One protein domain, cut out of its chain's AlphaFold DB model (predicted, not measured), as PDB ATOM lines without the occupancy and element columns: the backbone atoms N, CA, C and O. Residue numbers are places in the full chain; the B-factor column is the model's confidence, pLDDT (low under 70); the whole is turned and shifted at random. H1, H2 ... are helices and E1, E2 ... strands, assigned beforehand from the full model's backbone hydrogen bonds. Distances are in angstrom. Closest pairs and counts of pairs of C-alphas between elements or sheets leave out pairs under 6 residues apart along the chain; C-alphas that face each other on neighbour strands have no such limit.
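AT A GLANCE: This is residues 48 to 164 of the 284 residues of an uncharacterized protein of Pisolithus microcarpus 441 (UniProt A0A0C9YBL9). One twisted sheet of five strands makes a wall; the short helix H2 packs slantwise on one of its faces, and H3 and H4 follow it end on end, H3 only grazing the sheet and H4 reaching H1 beyond the strands' ends. No named helix covers the opposite face, and two long loops, residues 98 to 115 and 136 to 152, bring the chain to H2 and to the edge strand E5. The printed part has 117 residues, with four named helices and five named strands in the order E1 H1 E2 E3 E4 H2 H3 H4 E5; the antiparallel sheet runs E2 E3 E4 E1 E5. The class is mixed, helices and strands, with under half of the residues in named elements. The whole is compact, with a radius of gyration of the C-alphas of 14.6 A and spans of 39 by 35 by 22 A.

IN THESE COORDINATES: Find C-alpha 48 at (-33.252, -41.339, 27.024); from there E1, residues 48 to 53, runs 16.4 A. H1 is residues 57 to 62, 9.0 A. Next come E2, residues 69 to 72, 10.1 A; E3, residues 82 to 86, 13.7 A; and E4, residues 94 to 97, 9.7 A. Look for C-alpha 116 at (-24.596, -36.239, 32.246), where H2, residues 116 to 122, begins its 10.0 A. H3, residues 125 to 130, spans 8.8 A, and H4, residues 132 to 135, 5.0 A. E5, residues 153 to 164, covers 31.1 A and ends at C-alpha 164, (-36.464, -54.947, 21.262).

HOW THE PARTS SIT: Begin with E1, an inner strand: N 50 and O 157 of edge strand E5 are 2.9 A apart, and N 51 and O 96 of E4 are 2.9 A apart. E2, E3 and E4 form a meander, each strand the antiparallel neighbour of the one before, in two hairpins; look at N 70 and O 84, 2.8 A, and N 95 and O 85, 2.8 A. H2 is on the sheet over E1, at a height of 8.4 A; its closest C-alphas to E1 are those of Val 122 and Ser 51, 6.0 A. H3 only grazes the sheet with residues 125 to 129. H1 and H4 touch, closest at the C-alphas of Leu 59 and Trp 135, 4.9 A; neither is on the sheet. In H1, H2 and H3 every O i to N i+4 pair is within hydrogen-bond range; H4 is too short for one.

THE WHOLE: The C-alphas of Glu 77 and Asp 144 are the two farthest apart, at 44.8 A. The printed part has no cut. Its long links are E4 to H2, 18 residues, and H4 to E5, 17 residues. The model's confidence is under 70 at residues 74 to 79, 100 to 111 and 144 to 146; the mean pLDDT of the printed part is 83.5.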
ATOM      1  N   GLU A  48     -33.585 -42.444  27.921       85.31
ATOM      2  CA  GLU A  48     -33.252 -41.339  27.024       85.31
ATOM      3  C   GLU A  48     -33.492 -40.003  27.710       85.31
ATOM      4  O   GLU A  48     -34.359 -39.894  28.576       85.31
ATOM      5  N   THR A  49     -32.728 -38.987  27.316       90.62
ATOM      6  CA  THR A  49     -32.880 -37.616  27.812       90.62
ATOM      7  C   THR A  49     -33.427 -36.735  26.702       90.62
ATOM      8  O   THR A  49     -33.080 -36.892  25.535       90.62
ATOM      9  N   MET A  50     -34.277 -35.790  27.076       94.50
ATOM     10  CA  MET A  50     -34.922 -34.860  26.164       94.50
ATOM     11  C   MET A  50     -34.834 -33.454  26.743       94.50
ATOM     12  O   MET A  50     -34.892 -33.263  27.961       94.50
ATOM     13  N   SER A  51     -34.693 -32.469  25.863       96.25
ATOM     14  CA  SER A  51     -34.658 -31.059  26.233       96.25
ATOM     15  C   SER A  51     -35.761 -30.282  25.527       96.25
ATOM     16  O   SER A  51     -36.081 -30.539  24.367       96.25
ATOM     17  N   ALA A  52     -36.313 -29.294  26.225       96.12
ATOM     18  CA  ALA A  52     -37.093 -28.227  25.616       96.12
ATOM     19  C   ALA A  52     -36.231 -26.966  25.627       96.12
ATOM     20  O   ALA A  52     -35.820 -26.499  26.696       96.12
ATOM     21  N   GLN A  53     -35.936 -26.422  24.452       95.38
ATOM     22  CA  GLN A  53     -35.041 -25.280  24.309       95.38
ATOM     23  C   GLN A  53     -35.714 -24.120  23.603       95.38
ATOM     24  O   GLN A  53     -36.417 -24.294  22.615       95.38
ATOM     25  N   ARG A  54     -35.451 -22.904  24.063       93.50
ATOM     26  CA  ARG A  54     -35.799 -21.702  23.312       93.50
ATOM     27  C   ARG A  54     -34.869 -21.609  22.099       93.50
ATOM     28  O   ARG A  54     -33.656 -21.739  22.286       93.50
ATOM     29  N   PRO A  55     -35.384 -21.380  20.878       94.00
ATOM     30  CA  PRO A  55     -34.518 -21.110  19.741       94.00
ATOM     31  C   PRO A  55     -33.643 -19.885  20.031       94.00
ATOM     32  O   PRO A  55     -34.100 -18.931  20.673       94.00
ATOM     33  N   GLY A  56     -32.410 -19.885  19.530       94.50
ATOM     34  CA  GLY A  56     -31.594 -18.673  19.513       94.50
ATOM     35  C   GLY A  56     -32.307 -17.541  18.759       94.50
ATOM     36  O   GLY A  56     -33.180 -17.786  17.920       94.50
ATOM     37  N   ARG A  57     -32.000 -16.282  19.086       93.00
ATOM     38  CA  ARG A  57     -32.769 -15.117  18.605       93.00
ATOM     39  C   ARG A  57     -32.772 -14.996  17.080       93.00
ATOM     40  O   ARG A  57     -33.824 -14.719  16.504       93.00
ATOM     41  N   GLU A  58     -31.636 -15.269  16.440       94.94
ATOM     42  CA  GLU A  58     -31.520 -15.255  14.976       94.94
ATOM     43  C   GLU A  58     -32.254 -16.446  14.355       94.94
ATOM     44  O   GLU A  58     -32.960 -16.301  13.355       94.94
ATOM     45  N   LEU A  59     -32.166 -17.621  14.988       93.12
ATOM     46  CA  LEU A  59     -32.868 -18.813  14.524       93.12
ATOM     47  C   LEU A  59     -34.380 -18.609  14.593       93.12
ATOM     48  O   LEU A  59     -35.088 -18.960  13.656       93.12
ATOM     49  N   ARG A  60     -34.875 -17.991  15.671       90.88
ATOM     50  CA  ARG A  60     -36.295 -17.680  15.873       90.88
ATOM     51  C   ARG A  60     -36.846 -16.746  14.799       90.88
ATOM     52  O   ARG A  60     -38.001 -16.894  14.420       90.88
ATOM     53  N   ALA A  61     -36.045 -15.798  14.313       90.00
ATOM     54  CA  ALA A  61     -36.451 -14.904  13.231       90.00
ATOM     55  C   ALA A  61     -36.542 -15.630  11.875       90.00
ATOM     56  O   ALA A  61     -37.365 -15.270  11.035       90.00
ATOM     57  N   LYS A  62     -35.715 -16.664  11.665       88.75
ATOM     58  CA  LYS A  62     -35.636 -17.433  10.410       88.75
ATOM     59  C   LYS A  62     -36.562 -18.656  10.381       88.75
ATOM     60  O   LYS A  62     -36.982 -19.092   9.310       88.75
ATOM     61  N   MET A  63     -36.858 -19.239  11.539       83.38
ATOM     62  CA  MET A  63     -37.662 -20.450  11.686       83.38
ATOM     63  C   MET A  63     -39.113 -20.079  12.021       83.38
ATOM     64  O   MET A  63     -39.383 -19.462  13.047       83.38
ATOM     65  N   GLY A  64     -40.054 -20.458  11.148       70.12
ATOM     66  CA  GLY A  64     -41.491 -20.222  11.351       70.12
ATOM     67  C   GLY A  64     -42.071 -20.937  12.584       70.12
ATOM     68  O   GLY A  64     -41.393 -21.726  13.229       70.12
ATOM     69  N   ALA A  65     -43.343 -20.686  12.906       73.50
ATOM     70  CA  ALA A  65     -43.995 -21.117  14.154       73.50
ATOM     71  C   ALA A  65     -44.333 -22.629  14.232       73.50
ATOM     72  O   ALA A  65     -45.503 -23.013  14.232       73.50
ATOM     73  N   GLY A  66     -43.328 -23.510  14.287       73.25
ATOM     74  CA  GLY A  66     -43.534 -24.922  14.644       73.25
ATOM     75  C   GLY A  66     -44.076 -25.815  13.525       73.25
ATOM     76  O   GLY A  66     -44.842 -26.747  13.767       73.25
ATOM     77  N   VAL A  67     -43.721 -25.520  12.272       79.31
ATOM     78  CA  VAL A  67     -44.152 -26.301  11.090       79.31
ATOM     79  C   VAL A  67     -43.104 -27.306  10.605       79.31
ATOM     80  O   VAL A  67     -43.311 -27.943   9.576       79.31
ATOM     81  N   ARG A  68     -41.969 -27.434  11.304       83.25
ATOM     82  CA  ARG A  68     -40.838 -28.267  10.876       83.25
ATOM     83  C   ARG A  68     -40.450 -29.275  11.951       83.25
ATOM     84  O   ARG A  68     -40.482 -28.971  13.141       83.25
ATOM     85  N   SER A  69     -40.026 -30.441  11.480       89.81
ATOM     86  CA  SER A  69     -39.315 -31.449  12.258       89.81
ATOM     87  C   SER A  69     -38.056 -31.842  11.490       89.81
ATOM     88  O   SER A  69     -38.041 -31.790  10.259       89.81
ATOM     89  N   TYR A  70     -37.010 -32.212  12.216       91.50
ATOM     90  CA  TYR A  70     -35.708 -32.569  11.673       91.50
ATOM     91  C   TYR A  70     -35.274 -33.911  12.245       91.50
ATOM     92  O   TYR A  70     -35.570 -34.224  13.399       91.50
ATOM     93  N   VAL A  71     -34.547 -34.665  11.429       90.94
ATOM     94  CA  VAL A  71     -33.752 -35.810  11.860       90.94
ATOM     95  C   VAL A  71     -32.327 -35.519  11.418       90.94
ATOM     96  O   VAL A  71     -32.102 -35.214  10.244       90.94
ATOM     97  N   PHE A  72     -31.394 -35.545  12.359       89.12
ATOM     98  CA  PHE A  72     -29.977 -35.331  12.115       89.12
ATOM     99  C   PHE A  72     -29.277 -36.677  12.183       89.12
ATOM    100  O   PHE A  72     -29.383 -37.375  13.186       89.12
ATOM    101  N   TYR A  73     -28.570 -37.021  11.115       84.00
ATOM    102  CA  TYR A  73     -27.686 -38.176  11.086       84.00
ATOM    103  C   TYR A  73     -26.270 -37.652  11.305       84.00
ATOM    104  O   TYR A  73     -25.785 -36.833  10.522       84.00
ATOM    105  N   ASP A  74     -25.675 -38.045  12.421       68.62
ATOM    106  CA  ASP A  74     -24.346 -37.646  12.879       68.62
ATOM    107  C   ASP A  74     -23.238 -38.492  12.241       68.62
ATOM    108  O   ASP A  74     -22.178 -37.956  11.912       68.62
ATOM    109  N   ASP A  75     -23.510 -39.772  11.983       67.25
ATOM    110  CA  ASP A  75     -22.571 -40.704  11.365       67.25
ATOM    111  C   ASP A  75     -23.224 -41.493  10.203       67.25
ATOM    112  O   ASP A  75     -24.245 -42.158  10.387       67.25
ATOM    113  N   PRO A  76     -22.676 -41.445   8.972       60.09
ATOM    114  CA  PRO A  76     -23.164 -42.268   7.864       60.09
ATOM    115  C   PRO A  76     -22.857 -43.773   8.019       60.09
ATOM    116  O   PRO A  76     -23.494 -44.589   7.348       60.09
ATOM    117  N   GLU A  77     -21.902 -44.155   8.870       61.09
ATOM    118  CA  GLU A  77     -21.493 -45.538   9.145       61.09
ATOM    119  C   GLU A  77     -22.161 -46.125  10.403       61.09
ATOM    120  O   GLU A  77     -22.482 -47.318  10.420       61.09
ATOM    121  N   HIS A  78     -22.433 -45.309  11.431       58.00
ATOM    122  CA  HIS A  78     -23.072 -45.740  12.684       58.00
ATOM    123  C   HIS A  78     -24.512 -45.227  12.795       58.00
ATOM    124  O   HIS A  78     -24.818 -44.077  12.520       58.00
ATOM    125  N   LYS A  79     -25.436 -46.100  13.213       60.06
ATOM    126  CA  LYS A  79     -26.891 -45.852  13.189       60.06
ATOM    127  C   LYS A  79     -27.389 -44.967  14.345       60.06
ATOM    128  O   LYS A  79     -28.323 -45.359  15.043       60.06
ATOM    129  N   GLY A  80     -26.754 -43.820  14.556       73.00
ATOM    130  CA  GLY A  80     -27.237 -42.763  15.438       73.00
ATOM    131  C   GLY A  80     -28.171 -41.810  14.695       73.00
ATOM    132  O   GLY A  80     -28.081 -41.637  13.479       73.00
ATOM    133  N   PHE A  81     -29.117 -41.220  15.421       84.50
ATOM    134  CA  PHE A  81     -29.786 -40.014  14.959       84.50
ATOM    135  C   PHE A  81     -30.239 -39.163  16.138       84.50
ATOM    136  O   PHE A  81     -30.631 -39.674  17.191       84.50
ATOM    137  N   ASP A  82     -30.258 -37.857  15.907       90.56
ATOM    138  CA  ASP A  82     -30.979 -36.910  16.739       90.56
ATOM    139  C   ASP A  82     -32.267 -36.483  16.050       90.56
ATOM    140  O   ASP A  82     -32.366 -36.441  14.822       90.56
ATOM    141  N   TYR A  83     -33.272 -36.122  16.835       92.38
ATOM    142  CA  TYR A  83     -34.546 -35.654  16.317       92.38
ATOM    143  C   TYR A  83     -34.977 -34.371  17.008       92.38
ATOM    144  O   TYR A  83     -34.792 -34.158  18.207       92.38
ATOM    145  N   LEU A  84     -35.592 -33.500  16.219       94.75
ATOM    146  CA  LEU A  84     -36.076 -32.206  16.660       94.75
ATOM    147  C   LEU A  84     -37.480 -31.982  16.126       94.75
ATOM    148  O   LEU A  84     -37.724 -32.097  14.926       94.75
ATOM    149  N   THR A  85     -38.388 -31.561  16.994       94.38
ATOM    150  CA  THR A  85     -39.639 -30.927  16.578       94.38
ATOM    151  C   THR A  85     -39.794 -29.587  17.278       94.38
ATOM    152  O   THR A  85     -39.179 -29.347  18.315       94.38
ATOM    153  N   GLN A  86     -40.586 -28.687  16.708       93.81
ATOM    154  CA  GLN A  86     -40.795 -27.355  17.257       93.81
ATOM    155  C   GLN A  86     -42.263 -27.160  17.626       93.81
ATOM    156  O   GLN A  86     -43.159 -27.417  16.818       93.81
ATOM    157  N   LEU A  87     -42.516 -26.660  18.836       91.62
ATOM    158  CA  LEU A  87     -43.869 -26.334  19.274       91.62
ATOM    159  C   LEU A  87     -44.436 -25.142  18.488       91.62
ATOM    160  O   LEU A  87     -43.742 -24.169  18.193       91.62
ATOM    161  N   ARG A  88     -45.731 -25.215  18.162       89.12
ATOM    162  CA  ARG A  88     -46.464 -24.166  17.424       89.12
ATOM    163  C   ARG A  88     -46.906 -22.995  18.298       89.12
ATOM    164  O   ARG A  88     -47.271 -21.947  17.779       89.12
ATOM    165  N   SER A  89     -46.934 -23.195  19.607       85.88
ATOM    166  CA  SER A  89     -47.378 -22.228  20.607       85.88
ATOM    167  C   SER A  89     -46.327 -22.093  21.708       85.88
ATOM    168  O   SER A  89     -45.316 -22.795  21.696       85.88
ATOM    169  N   GLY A  90     -46.547 -21.171  22.645       85.38
ATOM    170  CA  GLY A  90     -45.589 -20.896  23.713       85.38
ATOM    171  C   GLY A  90     -44.408 -20.062  23.218       85.38
ATOM    172  O   GLY A  90     -44.592 -19.065  22.522       85.38
ATOM    173  N   GLU A  91     -43.192 -20.461  23.580       87.81
ATOM    174  CA  GLU A  91     -41.960 -19.760  23.185       87.81
ATOM    175  C   GLU A  91     -41.342 -20.359  21.903       87.81
ATOM    176  O   GLU A  91     -40.220 -20.009  21.531       87.81
ATOM    177  N   HIS A  92     -42.104 -21.213  21.202       89.50
ATOM    178  CA  HIS A  92     -41.697 -22.007  20.035       89.50
ATOM    179  C   HIS A  92     -40.534 -22.946  20.351       89.50
ATOM    180  O   HIS A  92     -39.535 -22.998  19.628       89.50
ATOM    181  N   GLU A  93     -40.662 -23.650  21.471       93.25
ATOM    182  CA  GLU A  93     -39.640 -24.526  22.009       93.25
ATOM    183  C   GLU A  93     -39.237 -25.607  21.001       93.25
ATOM    184  O   GLU A  93     -40.068 -26.263  20.371       93.25
ATOM    185  N   LEU A  94     -37.928 -25.784  20.884       95.50
ATOM    186  CA  LEU A  94     -37.247 -26.863  20.197       95.50
ATOM    187  C   LEU A  94     -37.211 -28.070  21.139       95.50
ATOM    188  O   LEU A  94     -36.512 -28.055  22.152       95.50
ATOM    189  N   MET A  95     -38.005 -29.085  20.815       96.12
ATOM    190  CA  MET A  95     -38.110 -30.350  21.535       96.12
ATOM    191  C   MET A  95     -37.101 -31.319  20.928       96.12
ATOM    192  O   MET A  95     -37.329 -31.848  19.836       96.12
ATOM    193  N   PHE A  96     -35.969 -31.481  21.603       96.00
ATOM    194  CA  PHE A  96     -34.790 -32.148  21.065       96.00
ATOM    195  C   PHE A  96     -34.398 -33.361  21.903       96.00
ATOM    196  O   PHE A  96     -34.204 -33.247  23.119       96.00
ATOM    197  N   GLY A  97     -34.267 -34.501  21.231       92.94
ATOM    198  CA  GLY A  97     -33.821 -35.770  21.793       92.94
ATOM    199  C   GLY A  97     -32.921 -36.519  20.812       92.94
ATOM    200  O   GLY A  97     -32.758 -36.100  19.667       92.94
ATOM    201  N   GLY A  98     -32.335 -37.621  21.274       86.88
ATOM    202  CA  GLY A  98     -31.358 -38.400  20.516       86.88
ATOM    203  C   GLY A  98     -30.130 -38.755  21.352       86.88
ATOM    204  O   GLY A  98     -30.243 -38.990  22.558       86.88
ATOM    205  N   GLY A  99     -28.961 -38.805  20.719       75.69
ATOM    206  CA  GLY A  99     -27.693 -39.208  21.330       75.69
ATOM    207  C   GLY A  99     -27.563 -40.723  21.510       75.69
ATOM    208  O   GLY A  99     -26.838 -41.196  22.389       75.69
ATOM    209  N   LEU A 100     -28.297 -41.500  20.708       64.31
ATOM    210  CA  LEU A 100     -28.267 -42.962  20.712       64.31
ATOM    211  C   LEU A 100     -27.186 -43.490  19.764       64.31
ATOM    212  O   LEU A 100     -27.481 -44.155  18.774       64.31
ATOM    213  N   GLU A 101     -25.922 -43.221  20.064       59.12
ATOM    214  CA  GLU A 101     -24.834 -43.880  19.343       59.12
ATOM    215  C   GLU A 101     -24.752 -45.370  19.720       59.12
ATOM    216  O   GLU A 101     -24.952 -45.778  20.874       59.12
ATOM    217  N   GLU A 102     -24.432 -46.218  18.743       48.41
ATOM    218  CA  GLU A 102     -24.266 -47.649  18.963       48.41
ATOM    219  C   GLU A 102     -23.034 -47.917  19.847       48.41
ATOM    220  O   GLU A 102     -21.904 -47.972  19.380       48.41
ATOM    221  N   GLY A 103     -23.251 -48.111  21.151       45.62
ATOM    222  CA  GLY A 103     -22.172 -48.343  22.119       45.62
ATOM    223  C   GLY A 103     -21.993 -47.236  23.155       45.62
ATOM    224  O   GLY A 103     -21.206 -47.431  24.084       45.62
ATOM    225  N   SER A 104     -22.765 -46.145  23.074       42.53
ATOM    226  CA  SER A 104     -22.895 -45.212  24.193       42.53
ATOM    227  C   SER A 104     -23.382 -45.971  25.432       42.53
ATOM    228  O   SER A 104     -24.097 -46.980  25.340       42.53
ATOM    229  N   ILE A 105     -22.918 -45.556  26.614       43.69
ATOM    230  CA  ILE A 105     -23.301 -46.172  27.886       43.69
ATOM    231  C   ILE A 105     -24.820 -46.053  27.998       43.69
ATOM    232  O   ILE A 105     -25.354 -45.009  28.359       43.69
ATOM    233  N   ARG A 106     -25.521 -47.140  27.665       52.50
ATOM    234  CA  ARG A 106     -26.965 -47.280  27.837       52.50
ATOM    235  C   ARG A 106     -27.233 -47.150  29.324       52.50
ATOM    236  O   ARG A 106     -27.070 -48.113  30.081       52.50
ATOM    237  N   CYS A 107     -27.565 -45.936  29.744       51.03
ATOM    238  CA  CYS A 107     -27.592 -45.523  31.139       51.03
ATOM    239  C   CYS A 107     -28.860 -46.020  31.837       51.03
ATOM    240  O   CYS A 107     -29.678 -45.277  32.358       51.03
ATOM    241  N   THR A 108     -29.002 -47.342  31.871       53.91
ATOM    242  CA  THR A 108     -30.051 -48.060  32.599       53.91
ATOM    243  C   THR A 108     -29.814 -48.051  34.111       53.91
ATOM    244  O   THR A 108     -30.661 -48.514  34.869       53.91
ATOM    245  N   ARG A 109     -28.647 -47.570  34.571       55.88
ATOM    246  CA  ARG A 109     -28.190 -47.706  35.964       55.88
ATOM    247  C   ARG A 109     -27.552 -46.457  36.574       55.88
ATOM    248  O   ARG A 109     -27.126 -46.537  37.725       55.88
ATOM    249  N   THR A 110     -27.461 -45.333  35.865       63.12
ATOM    250  CA  THR A 110     -26.971 -44.098  36.492       63.12
ATOM    251  C   THR A 110     -28.008 -43.572  37.486       63.12
ATOM    252  O   THR A 110     -29.197 -43.479  37.149       63.12
ATOM    253  N   PRO A 111     -27.604 -43.270  38.733       65.25
ATOM    254  CA  PRO A 111     -28.478 -42.596  39.681       65.25
ATOM    255  C   PRO A 111     -28.722 -41.153  39.222       65.25
ATOM    256  O   PRO A 111     -27.818 -40.505  38.703       65.25
ATOM    257  N   GLY A 112     -29.937 -40.647  39.436       75.44
ATOM    258  CA  GLY A 112     -30.324 -39.281  39.071       75.44
ATOM    259  C   GLY A 112     -31.356 -39.209  37.945       75.44
ATOM    260  O   GLY A 112     -31.779 -40.225  37.397       75.44
ATOM    261  N   MET A 113     -31.787 -37.982  37.639       80.94
ATOM    262  CA  MET A 113     -32.853 -37.718  36.666       80.94
ATOM    263  C   MET A 113     -32.418 -38.021  35.228       80.94
ATOM    264  O   MET A 113     -33.259 -38.377  34.422       80.94
ATOM    265  N   TYR A 114     -31.138 -37.900  34.885       84.69
ATOM    266  CA  TYR A 114     -30.604 -38.135  33.538       84.69
ATOM    267  C   TYR A 114     -29.100 -38.422  33.612       84.69
ATOM    268  O   TYR A 114     -28.449 -38.110  34.610       84.69
ATOM    269  N   ASP A 115     -28.552 -39.012  32.551       83.38
ATOM    270  CA  ASP A 115     -27.106 -39.160  32.374       83.38
ATOM    271  C   ASP A 115     -26.459 -37.825  31.967       83.38
ATOM    272  O   ASP A 115     -27.035 -37.077  31.178       83.38
ATOM    273  N   LEU A 116     -25.263 -37.523  32.486       85.12
ATOM    274  CA  LEU A 116     -24.596 -36.239  32.246       85.12
ATOM    275  C   LEU A 116     -24.203 -36.039  30.776       85.12
ATOM    276  O   LEU A 116     -24.359 -34.932  30.265       85.12
ATOM    277  N   HIS A 117     -23.711 -37.079  30.096       85.31
ATOM    278  CA  HIS A 117     -23.301 -36.969  28.693       85.31
ATOM    279  C   HIS A 117     -24.516 -36.759  27.798       85.31
ATOM    280  O   HIS A 117     -24.535 -35.830  26.993       85.31
ATOM    281  N   SER A 118     -25.560 -37.561  28.012       85.38
ATOM    282  CA  SER A 118     -26.838 -37.408  27.319       85.38
ATOM    283  C   SER A 118     -27.434 -36.013  27.539       85.38
ATOM    284  O   SER A 118     -27.811 -35.342  26.581       85.38
ATOM    285  N   ALA A 119     -27.445 -35.532  28.786       90.31
ATOM    286  CA  ALA A 119     -27.912 -34.198  29.137       90.31
ATOM    287  C   ALA A 119     -27.108 -33.086  28.460       90.31
ATOM    288  O   ALA A 119     -27.708 -32.147  27.940       90.31
ATOM    289  N   ALA A 120     -25.776 -33.178  28.457       91.31
ATOM    290  CA  ALA A 120     -24.903 -32.199  27.820       91.31
ATOM    291  C   ALA A 120     -25.115 -32.157  26.300       91.31
ATOM    292  O   ALA A 120     -25.224 -31.067  25.739       91.31
ATOM    293  N   HIS A 121     -25.248 -33.326  25.664       91.69
ATOM    294  CA  HIS A 121     -25.534 -33.457  24.235       91.69
ATOM    295  C   HIS A 121     -26.845 -32.772  23.864       91.69
ATOM    296  O   HIS A 121     -26.845 -31.785  23.122       91.69
ATOM    297  N   VAL A 122     -27.961 -33.215  24.462       93.69
ATOM    298  CA  VAL A 122     -29.268 -32.637  24.131       93.69
ATOM    299  C   VAL A 122     -29.351 -31.171  24.541       93.69
ATOM    300  O   VAL A 122     -30.017 -30.395  23.878       93.69
ATOM    301  N   SER A 123     -28.602 -30.735  25.554       94.69
ATOM    302  CA  SER A 123     -28.528 -29.327  25.963       94.69
ATOM    303  C   SER A 123     -27.545 -28.484  25.154       94.69
ATOM    304  O   SER A 123     -27.397 -27.308  25.474       94.69
ATOM    305  N   GLY A 124     -26.840 -29.007  24.152       93.31
ATOM    306  CA  GLY A 124     -25.757 -28.278  23.472       93.31
ATOM    307  C   GLY A 124     -25.765 -28.377  21.950       93.31
ATOM    308  O   GLY A 124     -25.450 -27.395  21.277       93.31
ATOM    309  N   ALA A 125     -26.169 -29.523  21.399       93.88
ATOM    310  CA  ALA A 125     -25.944 -29.846  19.991       93.88
ATOM    311  C   ALA A 125     -26.665 -28.914  19.001       93.88
ATOM    312  O   ALA A 125     -26.139 -28.629  17.929       93.88
ATOM    313  N   LEU A 126     -27.835 -28.366  19.352       94.94
ATOM    314  CA  LEU A 126     -28.626 -27.545  18.423       94.94
ATOM    315  C   LEU A 126     -27.881 -26.307  17.898       94.94
ATOM    316  O   LEU A 126     -27.974 -25.996  16.710       94.94
ATOM    317  N   ALA A 127     -27.118 -25.614  18.747       93.94
ATOM    318  CA  ALA A 127     -26.343 -24.446  18.317       93.94
ATOM    319  C   ALA A 127     -25.219 -24.828  17.334       93.94
ATOM    320  O   ALA A 127     -24.847 -24.025  16.478       93.94
ATOM    321  N   VAL A 128     -24.718 -26.065  17.429       93.88
ATOM    322  CA  VAL A 128     -23.741 -26.635  16.496       93.88
ATOM    323  C   VAL A 128     -24.424 -27.004  15.180       93.88
ATOM    324  O   VAL A 128     -23.972 -26.549  14.133       93.88
ATOM    325  N   TYR A 129     -25.551 -27.726  15.221       93.19
ATOM    326  CA  TYR A 129     -26.290 -28.133  14.019       93.19
ATOM    327  C   TYR A 129     -26.739 -26.955  13.154       93.19
ATOM    328  O   TYR A 129     -26.600 -26.991  11.934       93.19
ATOM    329  N   PHE A 130     -27.275 -25.899  13.770       93.12
ATOM    330  CA  PHE A 130     -27.703 -24.713  13.024       93.12
ATOM    331  C   PHE A 130     -26.538 -23.762  12.701       93.12
ATOM    332  O   PHE A 130     -26.651 -22.944  11.785       93.12
ATOM    333  N   GLY A 131     -25.416 -23.886  13.412       95.62
ATOM    334  CA  GLY A 131     -24.256 -23.007  13.323       95.62
ATOM    335  C   GLY A 131     -24.444 -21.704  14.105       95.62
ATOM    336  O   GLY A 131     -25.515 -21.093  14.087       95.62
ATOM    337  N   ALA A 132     -23.374 -21.232  14.752       94.69
ATOM    338  CA  ALA A 132     -23.416 -20.104  15.689       94.69
ATOM    339  C   ALA A 132     -24.046 -18.825  15.102       94.69
ATOM    340  O   ALA A 132     -24.830 -18.159  15.776       94.69
ATOM    341  N   ALA A 133     -23.764 -18.510  13.833       95.31
ATOM    342  CA  ALA A 133     -24.318 -17.336  13.158       95.31
ATOM    343  C   ALA A 133     -25.834 -17.433  12.904       95.31
ATOM    344  O   ALA A 133     -26.527 -16.419  12.922       95.31
ATOM    345  N   ASN A 134     -26.367 -18.637  12.665       95.06
ATOM    346  CA  ASN A 134     -27.811 -18.825  12.518       95.06
ATOM    347  C   ASN A 134     -28.506 -19.019  13.858       95.06
ATOM    348  O   ASN A 134     -29.678 -18.679  13.952       95.06
ATOM    349  N   TRP A 135     -27.814 -19.554  14.866       95.75
ATOM    350  CA  TRP A 135     -28.331 -19.636  16.228       95.75
ATOM    351  C   TRP A 135     -28.524 -18.229  16.811       95.75
ATOM    352  O   TRP A 135     -29.636 -17.848  17.183       95.75
ATOM    353  N   GLY A 136     -27.459 -17.425  16.807       95.75
ATOM    354  CA  GLY A 136     -27.451 -16.082  17.377       95.75
ATOM    355  C   GLY A 136     -27.359 -16.071  18.903       95.75
ATOM    356  O   GLY A 136     -26.878 -17.015  19.525       95.75
ATOM    357  N   ALA A 137     -27.815 -14.980  19.519       94.81
ATOM    358  CA  ALA A 137     -27.858 -14.872  20.976       94.81
ATOM    359  C   ALA A 137     -28.874 -15.847  21.590       94.81
ATOM    360  O   ALA A 137     -29.878 -16.191  20.962       94.81
ATOM    361  N   GLU A 138     -28.649 -16.236  22.844       94.38
ATOM    362  CA  GLU A 138     -29.521 -17.191  23.520       94.38
ATOM    363  C   GLU A 138     -30.962 -16.683  23.674       94.38
ATOM    364  O   GLU A 138     -31.226 -15.501  23.948       94.38
ATOM    365  N   GLY A 139     -31.906 -17.610  23.494       88.19
ATOM    366  CA  GLY A 139     -33.312 -17.385  23.796       88.19
ATOM    367  C   GLY A 139     -33.498 -17.225  25.304       88.19
ATOM    368  O   GLY A 139     -33.101 -18.093  26.080       88.19
ATOM    369  N   ALA A 140     -34.104 -16.116  25.718       82.94
ATOM    370  CA  ALA A 140     -34.454 -15.844  27.109       82.94
ATOM    371  C   ALA A 140     -35.969 -15.919  27.276       82.94
ATOM    372  O   ALA A 140     -36.704 -15.709  26.305       82.94
ATOM    373  N   SER A 141     -36.432 -16.223  28.488       81.88
ATOM    374  CA  SER A 141     -37.870 -16.280  28.708       81.88
ATOM    375  C   SER A 141     -38.539 -14.920  28.541       81.88
ATOM    376  O   SER A 141     -38.022 -13.907  29.006       81.88
ATOM    377  N   THR A 142     -39.703 -14.911  27.895       71.62
ATOM    378  CA  THR A 142     -40.563 -13.722  27.783       71.62
ATOM    379  C   THR A 142     -41.723 -13.745  28.779       71.62
ATOM    380  O   THR A 142     -42.629 -12.922  28.677       71.62
ATOM    381  N   VAL A 143     -41.746 -14.718  29.694       71.19
ATOM    382  CA  VAL A 143     -42.851 -14.962  30.626       71.19
ATOM    383  C   VAL A 143     -42.297 -15.313  32.003       71.19
ATOM    384  O   VAL A 143     -41.401 -16.149  32.111       71.19
ATOM    385  N   ASP A 144     -42.879 -14.749  33.060       62.31
ATOM    386  CA  ASP A 144     -42.547 -15.102  34.447       62.31
ATOM    387  C   ASP A 144     -43.153 -16.468  34.812       62.31
ATOM    388  O   ASP A 144     -44.175 -16.590  35.492       62.31
ATOM    389  N   GLY A 145     -42.549 -17.535  34.294       61.44
ATOM    390  CA  GLY A 145     -42.979 -18.907  34.531       61.44
ATOM    391  C   GLY A 145     -42.372 -19.482  35.808       61.44
ATOM    392  O   GLY A 145     -41.185 -19.804  35.843       61.44
ATOM    393  N   ARG A 146     -43.187 -19.704  36.849       66.81
ATOM    394  CA  ARG A 146     -42.772 -20.528  37.997       66.81
ATOM    395  C   ARG A 146     -42.498 -21.964  37.528       66.81
ATOM    396  O   ARG A 146     -43.362 -22.582  36.916       66.81
ATOM    397  N   GLY A 147     -41.313 -22.491  37.842       75.38
ATOM    398  CA  GLY A 147     -40.952 -23.898  37.617       75.38
ATOM    399  C   GLY A 147     -40.166 -24.210  36.339       75.38
ATOM    400  O   GLY A 147     -39.789 -25.362  36.153       75.38
ATOM    401  N   TRP A 148     -39.867 -23.218  35.492       88.06
ATOM    402  CA  TRP A 148     -39.037 -23.401  34.291       88.06
ATOM    403  C   TRP A 148     -37.749 -22.583  34.362       88.06
ATOM    404  O   TRP A 148     -37.722 -21.499  34.945       88.06
ATOM    405  N   ALA A 149     -36.679 -23.077  33.736       90.12
ATOM    406  CA  ALA A 149     -35.429 -22.331  33.656       90.12
ATOM    407  C   ALA A 149     -35.558 -21.138  32.691       90.12
ATOM    408  O   ALA A 149     -36.208 -21.226  31.643       90.12
ATOM    409  N   ALA A 150     -34.924 -20.015  33.042       88.50
ATOM    410  CA  ALA A 150     -35.017 -18.757  32.293       88.50
ATOM    411  C   ALA A 150     -34.130 -18.707  31.031       88.50
ATOM    412  O   ALA A 150     -34.407 -17.926  30.120       88.50
ATOM    413  N   GLY A 151     -33.067 -19.520  30.985       89.75
ATOM    414  CA  GLY A 151     -32.099 -19.558  29.883       89.75
ATOM    415  C   GLY A 151     -32.578 -20.345  28.659       89.75
ATOM    416  O   GLY A 151     -33.749 -20.706  28.556       89.75
ATOM    417  N   ARG A 152     -31.657 -20.655  27.736       93.06
ATOM    418  CA  ARG A 152     -31.961 -21.422  26.514       93.06
ATOM    419  C   ARG A 152     -32.651 -22.749  26.819       93.06
ATOM    420  O   ARG A 152     -33.716 -23.019  26.272       93.06
ATOM    421  N   VAL A 153     -32.053 -23.575  27.676       94.94
ATOM    422  CA  VAL A 153     -32.639 -24.857  28.088       94.94
ATOM    423  C   VAL A 153     -33.731 -24.563  29.105       94.94
ATOM    424  O   VAL A 153     -33.443 -24.233  30.251       94.94
ATOM    425  N   LYS A 154     -34.987 -24.644  28.665       93.75
ATOM    426  CA  LYS A 154     -36.171 -24.387  29.489       93.75
ATOM    427  C   LYS A 154     -36.446 -25.546  30.439       93.75
ATOM    428  O   LYS A 154     -36.831 -25.324  31.589       93.75
ATOM    429  N   ALA A 155     -36.246 -26.765  29.942       94.19
ATOM    430  CA  ALA A 155     -36.468 -28.004  30.665       94.19
ATOM    431  C   ALA A 155     -35.560 -29.118  30.147       94.19
ATOM    432  O   ALA A 155     -35.218 -29.149  28.963       94.19
ATOM    433  N   LEU A 156     -35.236 -30.048  31.039       93.88
ATOM    434  CA  LEU A 156     -34.469 -31.253  30.761       93.88
ATOM    435  C   LEU A 156     -35.060 -32.393  31.593       93.88
ATOM    436  O   LEU A 156     -35.256 -32.239  32.799       93.88
ATOM    437  N   TRP A 157     -35.368 -33.517  30.961       93.50
ATOM    438  CA  TRP A 157     -35.938 -34.685  31.634       93.50
ATOM    439  C   TRP A 157     -35.467 -35.965  30.962       93.50
ATOM    440  O   TRP A 157     -34.968 -35.934  29.838       93.50
ATOM    441  N   SER A 158     -35.648 -37.092  31.644       89.88
ATOM    442  CA  SER A 158     -35.483 -38.402  31.027       89.88
ATOM    443  C   SER A 158     -36.803 -39.145  30.895       89.88
ATOM    444  O   SER A 158     -37.786 -38.856  31.583       89.88
ATOM    445  N   GLY A 159     -36.813 -40.103  29.979       88.44
ATOM    446  CA  GLY A 159     -37.872 -41.076  29.797       88.44
ATOM    447  C   GLY A 159     -37.290 -42.478  29.704       88.44
ATOM    448  O   GLY A 159     -36.156 -42.676  29.272       88.44
ATOM    449  N   GLU A 160     -38.085 -43.457  30.112       87.75
ATOM    450  CA  GLU A 160     -37.755 -44.871  29.970       87.75
ATOM    451  C   GLU A 160     -38.509 -45.424  28.759       87.75
ATOM    452  O   GLU A 160     -39.743 -45.423  28.714       87.75
ATOM    453  N   LEU A 161     -37.772 -45.918  27.773       87.94
ATOM    454  CA  LEU A 161     -38.309 -46.658  26.640       87.94
ATOM    455  C   LEU A 161     -37.893 -48.124  26.708       87.94
ATOM    456  O   LEU A 161     -37.117 -48.564  27.560       87.94
ATOM    457  N   SER A 162     -38.445 -48.897  25.784       88.94
ATOM    458  CA  SER A 162     -38.054 -50.277  25.579       88.94
ATOM    459  C   SER A 162     -37.377 -50.438  24.233       88.94
ATOM    460  O   SER A 162     -37.815 -49.876  23.229       88.94
ATOM    461  N   GLU A 163     -36.355 -51.270  24.212       87.62
ATOM    462  CA  GLU A 163     -35.670 -51.692  23.009       87.62
ATOM    463  C   GLU A 163     -35.877 -53.188  22.831       87.62
ATOM    464  O   GLU A 163     -35.590 -53.998  23.719       87.62
ATOM    465  N   SER A 164     -36.396 -53.556  21.670       92.12
ATOM    466  CA  SER A 164     -36.464 -54.947  21.262       92.12
ATOM    467  C   SER A 164     -35.134 -55.375  20.682       92.12
ATOM    468  O   SER A 164     -34.560 -54.709  19.830       92.12
TER     469      SER A 164